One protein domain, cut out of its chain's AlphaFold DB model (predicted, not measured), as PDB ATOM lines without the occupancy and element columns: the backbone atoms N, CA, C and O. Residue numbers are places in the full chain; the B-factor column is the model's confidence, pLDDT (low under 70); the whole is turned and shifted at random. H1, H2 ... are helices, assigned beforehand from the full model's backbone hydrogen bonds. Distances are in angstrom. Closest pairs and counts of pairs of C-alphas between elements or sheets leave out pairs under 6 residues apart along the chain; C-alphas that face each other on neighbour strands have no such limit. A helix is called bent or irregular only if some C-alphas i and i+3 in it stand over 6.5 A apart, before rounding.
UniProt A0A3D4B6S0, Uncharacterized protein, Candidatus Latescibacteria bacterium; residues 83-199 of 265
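What this domain is: This is residues 83 to 199 of the 265 residues of an uncharacterized protein of Candidatus Latescibacteria bacterium (UniProt A0A3D4B6S0). Six helices make an up-and-down bundle, each running against the one before it, with the long helix H2 along one side and H1 packed beside it, nearest the middle. The H3-H4 hairpin packs by H3 on the late end of H2, and H5 and H6 lead back to H1. The printed part has 117 residues, with named helices H1 to H6 in chain order and no named strand: all helix. It is compact, with a radius of gyration of the C-alphas of 14.7 A, and only just elongated, spanning 44 by 29 by 23 A.

Where its parts are: Find C-alpha 106 at (173.129, 25.447, 363.547); from there H2, residues 106 to 130, runs 36.4 A. H1, residues 83 to 98, begins at C-alpha 83 (163.071, -4.783, 373.015) and runs 22.7 A. Look next for H3 at 136 to 146, H4 at 151 to 164, 19.9 A long, H5 at 167 to 177, and H6 at 182 to 193, ending at (174.500, -5.166, 365.056). H5 is only just irregular: C-alphas 172 and 175 are 6.8 A apart.

How they stand to each other: H2 and H1, a hairpin, touch at a shallow tilt of 24 degrees; their closest C-alphas, of Gln 119 and Tyr 91, are 4.9 A apart. H2 touches H3 with residues 124 to 130 alone, closest at C-alphas 127 and 139, 6.5 A. H3 touches H4, C-alphas 146 and 154 closest at 4.7 A. H5 touches H4 at C-alphas 177 and 158, 6.1 A, H6 at 175 and 185, 6.2 A, and H1 at 172 and 88, 6.3 A, the closest pairs. H6 touches H1 at a steep tilt of 44 degrees, C-alphas 189 and 92 closest at 5.3 A. H2 and H6 are apart. Every O i to N i+4 pair is within hydrogen-bond range in H1, H2, H3, H4 and H6; in H5, 4 of 7.

The domain as a whole: The farthest C-alphas, of Val 103 and Pro 135, are 44.7 A apart. The printed part has no cut and no long link. Mean pLDDT of the printed part is 92.4; look at residue 179 for the one under 70.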
ATOM      1  N   SER A  83     163.182  -6.242 372.909       92.12
ATOM      2  CA  SER A  83     163.071  -4.783 373.015       92.12
ATOM      3  C   SER A  83     164.339  -4.140 373.579       92.12
ATOM      4  O   SER A  83     164.775  -3.100 373.094       92.12
ATOM      5  N   LEU A  84     164.977  -4.786 374.554       93.06
ATOM      6  CA  LEU A  84     166.227  -4.329 375.155       93.06
ATOM      7  C   LEU A  84     167.360  -4.317 374.124       93.06
ATOM      8  O   LEU A  84     168.096  -3.339 374.039       93.06
ATOM      9  N   ILE A  85     167.458  -5.353 373.285       92.69
ATOM     10  CA  ILE A  85     168.441  -5.419 372.193       92.69
ATOM     11  C   ILE A  85     168.190  -4.311 371.154       92.69
ATOM     12  O   ILE A  85     169.143  -3.719 370.647       92.69
ATOM     13  N   HIS A  86     166.926  -3.986 370.852       91.81
ATOM     14  CA  HIS A  86     166.584  -2.880 369.947       91.81
ATOM     15  C   HIS A  86     166.977  -1.508 370.514       91.81
ATOM     16  O   HIS A  86     167.486  -0.658 369.777       91.81
ATOM     17  N   GLU A  87     166.770  -1.288 371.813       93.06
ATOM     18  CA  GLU A  87     167.232  -0.069 372.477       93.06
ATOM     19  C   GLU A  87     168.760  -0.004 372.505       93.06
ATOM     20  O   GLU A  87     169.331   1.000 372.089       93.06
ATOM     21  N   ALA A  88     169.444  -1.099 372.844       94.06
ATOM     22  CA  ALA A  88     170.901  -1.151 372.771       94.06
ATOM     23  C   ALA A  88     171.391  -0.772 371.367       94.06
ATOM     24  O   ALA A  88     172.190   0.152 371.226       94.06
ATOM     25  N   LYS A  89     170.837  -1.382 370.310       94.31
ATOM     26  CA  LYS A  89     171.155  -1.022 368.919       94.31
ATOM     27  C   LYS A  89     170.987   0.476 368.660       94.31
ATOM     28  O   LYS A  89     171.887   1.104 368.107       94.31
ATOM     29  N   THR A  90     169.858   1.048 369.084       93.38
ATOM     30  CA  THR A  90     169.582   2.484 368.941       93.38
ATOM     31  C   THR A  90     170.656   3.316 369.635       93.38
ATOM     32  O   THR A  90     171.185   4.247 369.032       93.38
ATOM     33  N   TYR A  91     171.036   2.967 370.865       94.88
ATOM     34  CA  TYR A  91     172.103   3.643 371.601       94.88
ATOM     35  C   TYR A  91     173.430   3.657 370.819       94.88
ATOM     36  O   TYR A  91     174.013   4.730 370.632       94.88
ATOM     37  N   TYR A  92     173.888   2.500 370.325       95.69
ATOM     38  CA  TYR A  92     175.154   2.387 369.583       95.69
ATOM     39  C   TYR A  92     175.125   3.123 368.238       95.69
ATOM     40  O   TYR A  92     176.096   3.798 367.879       95.69
ATOM     41  N   GLU A  93     174.012   3.052 367.503       95.50
ATOM     42  CA  GLU A  93     173.845   3.804 366.257       95.50
ATOM     43  C   GLU A  93     173.923   5.312 366.515       95.50
ATOM     44  O   GLU A  93     174.669   6.013 365.829       95.50
ATOM     45  N   MET A  94     173.217   5.820 367.535       95.38
ATOM     46  CA  MET A  94     173.263   7.247 367.874       95.38
ATOM     47  C   MET A  94     174.676   7.674 368.288       95.38
ATOM     48  O   MET A  94     175.131   8.733 367.854       95.38
ATOM     49  N   GLN A  95     175.392   6.855 369.071       94.50
ATOM     50  CA  GLN A  95     176.794   7.112 369.410       94.50
ATOM     51  C   GLN A  95     177.650   7.210 368.148       94.50
ATOM     52  O   GLN A  95     178.371   8.187 367.978       94.50
ATOM     53  N   THR A  96     177.535   6.236 367.242       96.12
ATOM     54  CA  THR A  96     178.325   6.192 366.003       96.12
ATOM     55  C   THR A  96     178.093   7.437 365.160       96.12
ATOM     56  O   THR A  96     179.042   8.110 364.768       96.12
ATOM     57  N   ILE A  97     176.828   7.791 364.931       97.31
ATOM     58  CA  ILE A  97     176.462   8.934 364.095       97.31
ATOM     59  C   ILE A  97     176.981  10.251 364.687       97.31
ATOM     60  O   ILE A  97     177.450  11.121 363.954       97.31
ATOM     61  N   ARG A  98     176.917  10.415 366.014       96.00
ATOM     62  CA  ARG A  98     177.373  11.638 366.694       96.00
ATOM     63  C   ARG A  98     178.871  11.892 366.547       96.00
ATOM     64  O   ARG A  98     179.267  13.050 366.603       96.00
ATOM     65  N   GLN A  99     179.671  10.841 366.375       95.38
ATOM     66  CA  GLN A  99     181.134  10.929 366.296       95.38
ATOM     67  C   GLN A  99     181.657  11.131 364.870       95.38
ATOM     68  O   GLN A  99     182.856  11.303 364.668       95.38
ATOM     69  N   LEU A 100     180.771  11.141 363.872       96.12
ATOM     70  CA  LEU A 100     181.140  11.478 362.501       96.12
ATOM     71  C   LEU A 100     181.581  12.943 362.392       96.12
ATOM     72  O   LEU A 100     181.163  13.813 363.157       96.12
ATOM     73  N   SER A 101     182.420  13.231 361.399       94.88
ATOM     74  CA  SER A 101     182.943  14.576 361.147       94.88
ATOM     75  C   SER A 101     181.902  15.473 360.466       94.88
ATOM     76  O   SER A 101     181.939  15.696 359.260       94.88
ATOM     77  N   TRP A 102     180.960  15.993 361.250       94.69
ATOM     78  CA  TRP A 102     179.935  16.921 360.776       94.69
ATOM     79  C   TRP A 102     180.500  18.310 360.471       94.69
ATOM     80  O   TRP A 102     181.248  18.886 361.262       94.69
ATOM     81  N   VAL A 103     180.047  18.910 359.368       93.12
ATOM     82  CA  VAL A 103     180.260  20.339 359.109       93.12
ATOM     83  C   VAL A 103     179.534  21.151 360.182       93.12
ATOM     84  O   VAL A 103     178.351  20.933 360.448       93.12
ATOM     85  N   VAL A 104     180.224  22.101 360.815       93.94
ATOM     86  CA  VAL A 104     179.646  22.898 361.904       93.94
ATOM     87  C   VAL A 104     178.618  23.885 361.352       93.94
ATOM     88  O   VAL A 104     178.942  24.788 360.586       93.94
ATOM     89  N   SER A 105     177.366  23.733 361.775       95.25
ATOM     90  CA  SER A 105     176.249  24.613 361.435       95.25
ATOM     91  C   SER A 105     175.183  24.561 362.538       95.25
ATOM     92  O   SER A 105     175.162  23.606 363.319       95.25
ATOM     93  N   PRO A 106     174.253  25.530 362.612       96.38
ATOM     94  CA  PRO A 106     173.129  25.447 363.547       96.38
ATOM     95  C   PRO A 106     172.288  24.170 363.371       96.38
ATOM     96  O   PRO A 106     171.890  23.555 364.361       96.38
ATOM     97  N   SER A 107     172.062  23.730 362.128       95.94
ATOM     98  CA  SER A 107     171.293  22.515 361.832       95.94
ATOM     99  C   SER A 107     172.000  21.243 362.301       95.94
ATOM    100  O   SER A 107     171.373  20.381 362.915       95.94
ATOM    101  N   THR A 108     173.309  21.126 362.062       96.56
ATOM    102  CA  THR A 108     174.094  19.964 362.517       96.56
ATOM    103  C   THR A 108     174.252  19.949 364.035       96.56
ATOM    104  O   THR A 108     174.159  18.885 364.639       96.56
ATOM    105  N   GLN A 109     174.381  21.107 364.691       97.25
ATOM    106  CA  GLN A 109     174.350  21.192 366.157       97.25
ATOM    107  C   GLN A 109     173.007  20.715 366.730       97.25
ATOM    108  O   GLN A 109     172.984  19.962 367.708       97.25
ATOM    109  N   LEU A 110     171.886  21.104 366.109       97.62
ATOM    110  CA  LEU A 110     170.558  20.629 366.501       97.62
ATOM    111  C   LEU A 110     170.412  19.114 366.302       97.62
ATOM    112  O   LEU A 110     169.869  18.434 367.176       97.62
ATOM    113  N   LEU A 111     170.921  18.580 365.187       98.00
ATOM    114  CA  LEU A 111     170.947  17.142 364.927       98.00
ATOM    115  C   LEU A 111     171.755  16.401 366.002       98.00
ATOM    116  O   LEU A 111     171.222  15.491 366.631       98.00
ATOM    117  N   ILE A 112     172.992  16.821 366.280       98.00
ATOM    118  CA  ILE A 112     173.867  16.185 367.282       98.00
ATOM    119  C   ILE A 112     173.230  16.208 368.676       98.00
ATOM    120  O   ILE A 112     173.281  15.205 369.394       98.00
ATOM    121  N   ARG A 113     172.590  17.321 369.058       97.94
ATOM    122  CA  ARG A 113     171.836  17.408 370.316       97.94
ATOM    123  C   ARG A 113     170.670  16.423 370.337       97.94
ATOM    124  O   ARG A 113     170.514  15.695 371.308       97.94
ATOM    125  N   SER A 114     169.902  16.349 369.255       97.62
ATOM    126  CA  SER A 114     168.752  15.443 369.156       97.62
ATOM    127  C   SER A 114     169.168  13.968 369.198       97.62
ATOM    128  O   SER A 114     168.497  13.159 369.835       97.62
ATOM    129  N   LEU A 115     170.302  13.616 368.580       97.56
ATOM    130  CA  LEU A 115     170.905  12.282 368.676       97.56
ATOM    131  C   LEU A 115     171.338  11.973 370.114       97.56
ATOM    132  O   LEU A 115     171.099  10.872 370.603       97.56
ATOM    133  N   SER A 116     171.938  12.947 370.807       96.19
ATOM    134  CA  SER A 116     172.303  12.815 372.221       96.19
ATOM    135  C   SER A 116     171.066  12.576 373.086       96.19
ATOM    136  O   SER A 116     171.048  11.643 373.884       96.19
ATOM    137  N   ASP A 117     170.004  13.359 372.906       95.38
ATOM    138  CA  ASP A 117     168.752  13.196 373.653       95.38
ATOM    139  C   ASP A 117     168.124  11.816 373.389       95.38
ATOM    140  O   ASP A 117     167.663  11.143 374.317       95.38
ATOM    141  N   LYS A 118     168.167  11.341 372.134       94.25
ATOM    142  CA  LYS A 118     167.707   9.996 371.768       94.25
ATOM    143  C   LYS A 118     168.528   8.901 372.447       94.25
ATOM    144  O   LYS A 118     167.949   7.944 372.954       94.25
ATOM    145  N   GLN A 119     169.848   9.054 372.476       93.31
ATOM    146  CA  GLN A 119     170.764   8.112 373.110       93.31
ATOM    147  C   GLN A 119     170.503   7.995 374.621       93.31
ATOM    148  O   GLN A 119     170.357   6.885 375.130       93.31
ATOM    149  N   HIS A 120     170.355   9.123 375.326       93.00
ATOM    150  CA  HIS A 120     170.013   9.132 376.756       93.00
ATOM    151  C   HIS A 120     168.650   8.487 377.016       93.00
ATOM    152  O   HIS A 120     168.499   7.696 377.946       93.00
ATOM    153  N   ARG A 121     167.655   8.781 376.172       93.25
ATOM    154  CA  ARG A 121     166.333   8.156 376.276       93.25
ATOM    155  C   ARG A 121     166.402   6.647 376.071       93.25
ATOM    156  O   ARG A 121     165.708   5.922 376.772       93.25
ATOM    157  N   SER A 122     167.217   6.181 375.132       93.31
ATOM    158  CA  SER A 122     167.399   4.752 374.892       93.31
ATOM    159  C   SER A 122     168.036   4.059 376.100       93.31
ATOM    160  O   SER A 122     167.541   3.026 376.540       93.31
ATOM    161  N   LEU A 123     169.032   4.693 376.735       94.19
ATOM    162  CA  LEU A 123     169.584   4.231 378.012       94.19
ATOM    163  C   LEU A 123     168.506   4.117 379.095       94.19
ATOM    164  O   LEU A 123     168.359   3.061 379.702       94.19
ATOM    165  N   GLU A 124     167.697   5.159 379.292       94.81
ATOM    166  CA  GLU A 124     166.590   5.116 380.256       94.81
ATOM    167  C   GLU A 124     165.604   3.972 379.948       94.81
ATOM    168  O   GLU A 124     165.161   3.266 380.856       94.81
ATOM    169  N   LEU A 125     165.256   3.766 378.673       94.62
ATOM    170  CA  LEU A 125     164.359   2.685 378.264       94.62
ATOM    171  C   LEU A 125     164.960   1.302 378.535       94.62
ATOM    172  O   LEU A 125     164.229   0.441 379.018       94.62
ATOM    173  N   MET A 126     166.264   1.100 378.315       94.62
ATOM    174  CA  MET A 126     166.949  -0.150 378.666       94.62
ATOM    175  C   MET A 126     166.806  -0.464 380.159       94.62
ATOM    176  O   MET A 126     166.397  -1.567 380.509       94.62
ATOM    177  N   PHE A 127     167.031   0.511 381.046       95.38
ATOM    178  CA  PHE A 127     166.836   0.315 382.490       95.38
ATOM    179  C   PHE A 127     165.374   0.051 382.861       95.38
ATOM    180  O   PHE A 127     165.084  -0.826 383.668       95.38
ATOM    181  N   ARG A 128     164.415   0.733 382.229       95.50
ATOM    182  CA  ARG A 128     162.987   0.454 382.464       95.50
ATOM    183  C   ARG A 128     162.549  -0.923 381.968       95.50
ATOM    184  O   ARG A 128     161.625  -1.490 382.541       95.50
ATOM    185  N   LEU A 129     163.162  -1.433 380.902       95.38
ATOM    186  CA  LEU A 129     162.946  -2.797 380.420       95.38
ATOM    187  C   LEU A 129     163.572  -3.811 381.381       95.38
ATOM    188  O   LEU A 129     162.918  -4.784 381.731       95.38
ATOM    189  N   MET A 130     164.781  -3.555 381.889       94.75
ATOM    190  CA  MET A 130     165.395  -4.394 382.926       94.75
ATOM    191  C   MET A 130     164.568  -4.431 384.217       94.75
ATOM    192  O   MET A 130     164.489  -5.475 384.852       94.75
ATOM    193  N   GLY A 131     163.879  -3.343 384.573       95.06
ATOM    194  CA  GLY A 131     162.935  -3.320 385.698       95.06
ATOM    195  C   GLY A 131     161.709  -4.232 385.527       95.06
ATOM    196  O   GLY A 131     160.964  -4.414 386.484       95.06
ATOM    197  N   LEU A 132     161.495  -4.801 384.333       95.00
ATOM    198  CA  LEU A 132     160.497  -5.846 384.071       95.00
ATOM    199  C   LEU A 132     161.069  -7.272 384.164       95.00
ATOM    200  O   LEU A 132     160.315  -8.221 384.000       95.00
ATOM    201  N   LEU A 133     162.383  -7.424 384.347       93.56
ATOM    202  CA  LEU A 133     163.082  -8.719 384.407       93.56
ATOM    203  C   LEU A 133     163.736  -8.957 385.772       93.56
ATOM    204  O   LEU A 133     163.851 -10.086 386.236       93.56
ATOM    205  N   TYR A 134     164.166  -7.880 386.419       93.25
ATOM    206  CA  TYR A 134     164.912  -7.888 387.671       93.25
ATOM    207  C   TYR A 134     164.186  -7.038 388.724       93.25
ATOM    208  O   TYR A 134     163.314  -6.237 388.368       93.25
ATOM    209  N   PRO A 135     164.537  -7.158 390.020       92.44
ATOM    210  CA  PRO A 135     163.938  -6.344 391.074       92.44
ATOM    211  C   PRO A 135     163.970  -4.840 390.725       92.44
ATOM    212  O   PRO A 135     165.054  -4.268 390.573       92.44
ATOM    213  N   PRO A 136     162.808  -4.159 390.617       91.44
ATOM    214  CA  PRO A 136     162.753  -2.795 390.084       91.44
ATOM    215  C   PRO A 136     163.581  -1.779 390.876       91.44
ATOM    216  O   PRO A 136     164.124  -0.839 390.298       91.44
ATOM    217  N   GLN A 137     163.681  -1.962 392.196       92.69
ATOM    218  CA  GLN A 137     164.453  -1.073 393.063       92.69
ATOM    219  C   GLN A 137     165.956  -1.179 392.789       92.69
ATOM    220  O   GLN A 137     166.637  -0.159 392.749       92.69
ATOM    221  N   ASP A 138     166.459  -2.390 392.560       95.19
ATOM    222  CA  ASP A 138     167.877  -2.633 392.300       95.19
ATOM    223  C   ASP A 138     168.294  -2.029 390.958       95.19
ATOM    224  O   ASP A 138     169.297  -1.322 390.867       95.19
ATOM    225  N   ILE A 139     167.465  -2.220 389.927       95.38
ATOM    226  CA  ILE A 139     167.677  -1.618 388.607       95.38
ATOM    227  C   ILE A 139     167.591  -0.089 388.659       95.38
ATOM    228  O   ILE A 139     168.400   0.590 388.026       95.38
ATOM    229  N   GLN A 140     166.649   0.469 389.425       94.44
ATOM    230  CA  GLN A 140     166.542   1.917 389.608       94.44
ATOM    231  C   GLN A 140     167.788   2.491 390.300       94.44
ATOM    232  O   GLN A 140     168.337   3.487 389.831       94.44
ATOM    233  N   ASN A 141     168.269   1.845 391.366       94.94
ATOM    234  CA  ASN A 141     169.490   2.254 392.064       94.94
ATOM    235  C   ASN A 141     170.714   2.182 391.133       94.94
ATOM    236  O   ASN A 141     171.537   3.098 391.112       94.94
ATOM    237  N   ALA A 142     170.818   1.120 390.328       94.75
ATOM    238  CA  ALA A 142     171.887   0.970 389.348       94.75
ATOM    239  C   ALA A 142     171.841   2.075 388.281       94.75
ATOM    240  O   ALA A 142     172.872   2.668 387.971       94.75
ATOM    241  N   TYR A 143     170.654   2.415 387.767       95.00
ATOM    242  CA  TYR A 143     170.487   3.517 386.817       95.00
ATOM    243  C   TYR A 143     170.977   4.850 387.393       95.00
ATOM    244  O   TYR A 143     171.741   5.562 386.742       95.00
ATOM    245  N   GLU A 144     170.567   5.170 388.624       95.00
ATOM    246  CA  GLU A 144     170.983   6.386 389.332       95.00
ATOM    247  C   GLU A 144     172.500   6.437 389.539       95.00
ATOM    248  O   GLU A 144     173.115   7.489 389.348       95.00
ATOM    249  N   GLY A 145     173.109   5.292 389.859       94.56
ATOM    250  CA  GLY A 145     174.557   5.145 389.931       94.56
ATOM    251  C   GLY A 145     175.237   5.423 388.591       94.56
ATOM    252  O   GLY A 145     176.152   6.240 388.550       94.56
ATOM    253  N   ILE A 146     174.753   4.836 387.489       92.50
ATOM    254  CA  ILE A 146     175.320   4.988 386.136       92.50
ATOM    255  C   ILE A 146     175.284   6.435 385.633       92.50
ATOM    256  O   ILE A 146     176.264   6.908 385.057       92.50
ATOM    257  N   ILE A 147     174.190   7.166 385.863       91.81
ATOM    258  CA  ILE A 147     174.079   8.574 385.435       91.81
ATOM    259  C   ILE A 147     174.727   9.560 386.422       91.81
ATOM    260  O   ILE A 147     174.752  10.769 386.167       91.81
ATOM    261  N   SER A 148     175.238   9.074 387.556       91.62
ATOM    262  CA  SER A 148     175.878   9.910 388.567       91.62
ATOM    263  C   SER A 148     177.162  10.549 388.043       91.62
ATOM    264  O   SER A 148     177.926   9.972 387.267       91.62
ATOM    265  N   ARG A 149     177.464  11.760 388.521       90.38
ATOM    266  CA  ARG A 149     178.765  12.404 388.269       90.38
ATOM    267  C   ARG A 149     179.885  11.791 389.111       90.38
ATOM    268  O   ARG A 149     181.047  11.923 388.730       90.38
ATOM    269  N   ASP A 150     179.542  11.106 390.199       93.94
ATOM    270  CA  ASP A 150     180.488  10.428 391.083       93.94
ATOM    271  C   ASP A 150     181.041   9.157 390.416       93.94
ATOM    272  O   ASP A 150     180.296   8.241 390.070       93.94
ATOM    273  N   VAL A 151     182.362   9.123 390.227       90.75
ATOM    274  CA  VAL A 151     183.081   8.015 389.582       90.75
ATOM    275  C   VAL A 151     182.930   6.715 390.375       90.75
ATOM    276  O   VAL A 151     182.767   5.660 389.768       90.75
ATOM    277  N   SER A 152     182.947   6.784 391.708       92.44
ATOM    278  CA  SER A 152     182.841   5.612 392.580       92.44
ATOM    279  C   SER A 152     181.440   5.016 392.519       92.44
ATOM    280  O   SER A 152     181.304   3.811 392.349       92.44
ATOM    281  N   LEU A 153     180.398   5.857 392.578       92.88
ATOM    282  CA  LEU A 153     179.013   5.387 392.433       92.88
ATOM    283  C   LEU A 153     178.758   4.772 391.055       92.88
ATOM    284  O   LEU A 153     178.086   3.745 390.969       92.88
ATOM    285  N   ARG A 154     179.323   5.358 389.988       91.75
ATOM    286  CA  ARG A 154     179.264   4.751 388.652       91.75
ATOM    287  C   ARG A 154     179.937   3.382 388.631       91.75
ATOM    288  O   ARG A 154     179.318   2.431 388.174       91.75
ATOM    289  N   ALA A 155     181.165   3.270 389.142       90.69
ATOM    290  CA  ALA A 155     181.904   2.007 389.165       90.69
ATOM    291  C   ALA A 155     181.163   0.917 389.958       90.69
ATOM    292  O   ALA A 155     180.992  -0.188 389.452       90.69
ATOM    293  N   SER A 156     180.630   1.249 391.141       93.12
ATOM    294  CA  SER A 156     179.795   0.326 391.920       93.12
ATOM    295  C   SER A 156     178.554  -0.136 391.157       93.12
ATOM    296  O   SER A 156     178.168  -1.295 391.261       93.12
ATOM    297  N   ALA A 157     177.919   0.752 390.388       93.75
ATOM    298  CA  ALA A 157     176.746   0.393 389.601       93.75
ATOM    299  C   ALA A 157     177.089  -0.524 388.419       93.75
ATOM    300  O   ALA A 157     176.332  -1.451 388.142       93.75
ATOM    301  N   VAL A 158     178.227  -0.298 387.752       92.31
ATOM    302  CA  VAL A 158     178.729  -1.191 386.693       92.31
ATOM    303  C   VAL A 158     179.013  -2.581 387.260       92.31
ATOM    304  O   VAL A 158     178.497  -3.558 386.729       92.31
ATOM    305  N   GLU A 159     179.749  -2.672 388.371       92.62
ATOM    306  CA  GLU A 159     180.060  -3.949 389.031       92.62
ATOM    307  C   GLU A 159     178.791  -4.679 389.492       92.62
ATOM    308  O   GLU A 159     178.657  -5.893 389.331       92.62
ATOM    309  N   PHE A 160     177.823  -3.945 390.044       93.75
ATOM    310  CA  PHE A 160     176.540  -4.521 390.429       93.75
ATOM    311  C   PHE A 160     175.795  -5.113 389.224       93.75
ATOM    312  O   PHE A 160     175.309  -6.242 389.299       93.75
ATOM    313  N   LEU A 161     175.722  -4.375 388.112       92.62
ATOM    314  CA  LEU A 161     175.053  -4.836 386.896       92.62
ATOM    315  C   LEU A 161     175.768  -6.033 386.264       92.62
ATOM    316  O   LEU A 161     175.092  -6.951 385.815       92.62
ATOM    317  N   ASP A 162     177.099  -6.071 386.282       90.81
ATOM    318  CA  ASP A 162     177.870  -7.209 385.763       90.81
ATOM    319  C   ASP A 162     177.545  -8.514 386.506       90.81
ATOM    320  O   ASP A 162     177.398  -9.575 385.902       90.81
ATOM    321  N   ASN A 163     177.345  -8.420 387.825       91.62
ATOM    322  CA  ASN A 163     176.959  -9.556 388.659       91.62
ATOM    323  C   ASN A 163     175.471  -9.928 388.544       91.62
ATOM    324  O   ASN A 163     175.109 -11.081 388.783       91.62
ATOM    325  N   LEU A 164     174.601  -8.958 388.241       92.44
ATOM    326  CA  LEU A 164     173.152  -9.163 388.176       92.44
ATOM    327  C   LEU A 164     172.696  -9.727 386.824       92.44
ATOM    328  O   LEU A 164     171.794 -10.563 386.781       92.44
ATOM    329  N   LEU A 165     173.261  -9.223 385.726       90.06
ATOM    330  CA  LEU A 165     172.762  -9.479 384.380       90.06
ATOM    331  C   LEU A 165     173.230 -10.830 383.842       90.06
ATOM    332  O   LEU A 165     174.408 -11.179 383.898       90.06
ATOM    333  N   ASP A 166     172.313 -11.566 383.215       88.12
ATOM    334  CA  ASP A 166     172.693 -12.755 382.461       88.12
ATOM    335  C   ASP A 166     173.599 -12.408 381.260       88.12
ATOM    336  O   ASP A 166     173.572 -11.301 380.713       88.12
ATOM    337  N   HIS A 167     174.380 -13.386 380.793       85.44
ATOM    338  CA  HIS A 167     175.328 -13.198 379.687       85.44
ATOM    339  C   HIS A 167     174.662 -12.712 378.381       85.44
ATOM    340  O   HIS A 167     175.303 -12.046 377.562       85.44
ATOM    341  N   THR A 168     173.390 -13.044 378.145       83.56
ATOM    342  CA  THR A 168     172.663 -12.643 376.932       83.56
ATOM    343  C   THR A 168     172.438 -11.140 376.922       83.56
ATOM    344  O   THR A 168     172.706 -10.503 375.907       83.56
ATOM    345  N   ILE A 169     171.995 -10.565 378.041       85.69
ATOM    346  CA  ILE A 169     171.804  -9.117 378.188       85.69
ATOM    347  C   ILE A 169     173.150  -8.406 378.317       85.69
ATOM    348  O   ILE A 169     173.389  -7.392 377.650       85.69
ATOM    349  N   ASN A 170     174.042  -8.949 379.149       87.62
ATOM    350  CA  ASN A 170     175.294  -8.301 379.518       87.62
ATOM    351  C   ASN A 170     176.175  -8.038 378.280       87.62
ATOM    352  O   ASN A 170     176.734  -6.956 378.126       87.62
ATOM    353  N   ARG A 171     176.170  -8.944 377.291       89.75
ATOM    354  CA  ARG A 171     176.866  -8.753 376.004       89.75
ATOM    355  C   ARG A 171     176.528  -7.433 375.289       89.75
ATOM    356  O   ARG A 171     177.396  -6.896 374.597       89.75
ATOM    357  N   TYR A 172     175.291  -6.945 375.396       89.75
ATOM    358  CA  TYR A 172     174.837  -5.726 374.717       89.75
ATOM    359  C   TYR A 172     174.973  -4.481 375.594       89.75
ATOM    360  O   TYR A 172     175.295  -3.410 375.074       89.75
ATOM    361  N   LEU A 173     174.736  -4.617 376.902       86.31
ATOM    362  CA  LEU A 173     174.745  -3.497 377.843       86.31
ATOM    363  C   LEU A 173     176.130  -3.177 378.391       86.31
ATOM    364  O   LEU A 173     176.448  -2.002 378.514       86.31
ATOM    365  N   PHE A 174     176.971  -4.168 378.680       83.88
ATOM    366  CA  PHE A 174     178.268  -3.933 379.318       83.88
ATOM    367  C   PHE A 174     179.132  -2.885 378.603       83.88
ATOM    368  O   PHE A 174     179.591  -1.960 379.264       83.88
ATOM    369  N   PRO A 175     179.280  -2.906 377.262       82.75
ATOM    370  CA  PRO A 175     180.091  -1.900 376.577       82.75
ATOM    371  C   PRO A 175     179.466  -0.490 376.611       82.75
ATOM    372  O   PRO A 175     180.170   0.494 376.418       82.75
ATOM    373  N   VAL A 176     178.163  -0.370 376.893       82.44
ATOM    374  CA  VAL A 176     177.499   0.916 377.173       82.44
ATOM    375  C   VAL A 176     177.818   1.414 378.592       82.44
ATOM    376  O   VAL A 176     177.827   2.620 378.834       82.44
ATOM    377  N   LEU A 177     178.056   0.497 379.533       79.81
ATOM    378  CA  LEU A 177     178.197   0.769 380.966       79.81
ATOM    379  C   LEU A 177     179.664   0.957 381.400       79.81
ATOM    380  O   LEU A 177     179.949   1.835 382.212       79.81
ATOM    381  N   ASP A 178     180.590   0.180 380.837       74.06
ATOM    382  CA  ASP A 178     181.982   0.015 381.298       74.06
ATOM    383  C   ASP A 178     182.946   1.146 380.882       74.06
ATOM    384  O   ASP A 178     184.160   1.020 380.977       74.06
ATOM    385  N   GLN A 179     182.427   2.289 380.415       68.12
ATOM    386  CA  GLN A 179     183.239   3.464 380.040       68.12
ATOM    387  C   GLN A 179     184.423   3.131 379.105       68.12
ATOM    388  O   GLN A 179     185.465   3.792 379.159       68.12
ATOM    389  N   ILE A 180     184.267   2.131 378.230       79.25
ATOM    390  CA  ILE A 180     185.228   1.870 377.156       79.25
ATOM    391  C   ILE A 180     185.372   3.116 376.275       79.25
ATOM    392  O   ILE A 180     184.528   4.023 376.300       79.25
ATOM    393  N   SER A 181     186.449   3.177 375.489       86.38
ATOM    394  CA  SER A 181     186.649   4.321 374.604       86.38
ATOM    395  C   SER A 181     185.463   4.487 373.644       86.38
ATOM    396  O   SER A 181     184.693   3.559 373.362       86.38
ATOM    397  N   VAL A 182     185.281   5.710 373.152       87.31
ATOM    398  CA  VAL A 182     184.222   6.008 372.185       87.31
ATOM    399  C   VAL A 182     184.402   5.157 370.928       87.31
ATOM    400  O   VAL A 182     183.422   4.655 370.381       87.31
ATOM    401  N   GLU A 183     185.650   4.976 370.513       89.31
ATOM    402  CA  GLU A 183     186.072   4.153 369.392       89.31
ATOM    403  C   GLU A 183     185.700   2.682 369.622       89.31
ATOM    404  O   GLU A 183     184.992   2.101 368.798       89.31
ATOM    405  N   ASP A 184     186.047   2.118 370.783       90.50
ATOM    406  CA  ASP A 184     185.697   0.735 371.128       90.50
ATOM    407  C   ASP A 184     184.176   0.535 371.186       90.50
ATOM    408  O   ASP A 184     183.659  -0.500 370.764       90.50
ATOM    409  N   THR A 185     183.432   1.534 371.678       90.25
ATOM    410  CA  THR A 185     181.960   1.500 371.701       90.25
ATOM    411  C   THR A 185     181.399   1.399 370.283       90.25
ATOM    412  O   THR A 185     180.469   0.629 370.033       90.25
ATOM    413  N   ILE A 186     181.955   2.166 369.342       92.00
ATOM    414  CA  ILE A 186     181.532   2.157 367.937       92.00
ATOM    415  C   ILE A 186     181.837   0.807 367.294       92.00
ATOM    416  O   ILE A 186     180.948   0.221 366.671       92.00
ATOM    417  N   ASP A 187     183.058   0.300 367.461       92.50
ATOM    418  CA  ASP A 187     183.471  -0.979 366.885       92.50
ATOM    419  C   ASP A 187     182.641  -2.129 367.456       92.50
ATOM    420  O   ASP A 187     182.113  -2.956 366.710       92.50
ATOM    421  N   LYS A 188     182.376  -2.106 368.766       92.75
ATOM    422  CA  LYS A 188     181.502  -3.089 369.400       92.75
ATOM    423  C   LYS A 188     180.073  -3.029 368.869       92.75
ATOM    424  O   LYS A 188     179.469  -4.073 368.630       92.75
ATOM    425  N   GLY A 189     179.527  -1.831 368.663       93.38
ATOM    426  CA  GLY A 189     178.209  -1.647 368.057       93.38
ATOM    427  C   GLY A 189     178.132  -2.238 366.646       93.38
ATOM    428  O   GLY A 189     177.183  -2.960 366.325       93.38
ATOM    429  N   ARG A 190     179.162  -2.009 365.824       93.81
ATOM    430  CA  ARG A 190     179.274  -2.593 364.477       93.81
ATOM    431  C   ARG A 190     179.340  -4.118 364.525       93.81
ATOM    432  O   ARG A 190     178.602  -4.768 363.790       93.81
ATOM    433  N   ASP A 191     180.142  -4.682 365.423       94.44
ATOM    434  CA  ASP A 191     180.272  -6.133 365.594       94.44
ATOM    435  C   ASP A 191     178.974  -6.792 366.082       94.44
ATOM    436  O   ASP A 191     178.630  -7.900 365.665       94.44
ATOM    437  N   LEU A 192     178.244  -6.127 366.982       94.06
ATOM    438  CA  LEU A 192     177.008  -6.654 367.560       94.06
ATOM    439  C   LEU A 192     175.817  -6.569 366.598       94.06
ATOM    440  O   LEU A 192     174.983  -7.475 366.596       94.06
ATOM    441  N   PHE A 193     175.715  -5.492 365.814       94.44
ATOM    442  CA  PHE A 193     174.500  -5.166 365.056       94.44
ATOM    443  C   PHE A 193     174.689  -5.101 363.537       94.44
ATOM    444  O   PHE A 193     173.701  -4.977 362.812       94.44
ATOM    445  N   GLY A 194     175.926  -5.181 363.043       93.88
ATOM    446  CA  GLY A 194     176.248  -5.282 361.619       93.88
ATOM    447  C   GLY A 194     175.970  -4.028 360.784       93.88
ATOM    448  O   GLY A 194     176.039  -4.100 359.556       93.88
ATOM    449  N   TYR A 195     175.642  -2.886 361.398       91.69
ATOM    450  CA  TYR A 195     175.456  -1.632 360.663       91.69
ATOM    451  C   TYR A 195     176.805  -1.026 360.256       91.69
ATOM    452  O   TYR A 195     177.815  -1.187 360.942       91.69
ATOM    453  N   ARG A 196     176.818  -0.275 359.149       90.75
ATOM    454  CA  ARG A 196     177.982   0.497 358.695       90.75
ATOM    455  C   ARG A 196     177.582   1.938 358.415       90.75
ATOM    456  O   ARG A 196     176.974   2.235 357.393       90.75
ATOM    457  N   LEU A 197     177.902   2.805 359.368       94.06
ATOM    458  CA  LEU A 197     177.697   4.249 359.303       94.06
ATOM    459  C   LEU A 197     179.077   4.895 359.439       94.06
ATOM    460  O   LEU A 197     179.556   5.145 360.543       94.06
ATOM    461  N   GLU A 198     179.760   5.033 358.306       93.94
ATOM    462  CA  GLU A 198     181.163   5.465 358.214       93.94
ATOM    463  C   GLU A 198     181.293   6.910 357.708       93.94
ATOM    464  O   GLU A 198     182.363   7.504 357.792       93.94
ATOM    465  N   SER A 199     180.201   7.496 357.211       95.44
ATOM    466  CA  SER A 199     180.153   8.862 356.681       95.44
ATOM    467  C   SER A 199     178.878   9.588 357.101       95.44
ATOM    468  O   SER A 199     177.856   8.964 357.410       95.44
TER     469      SER A 199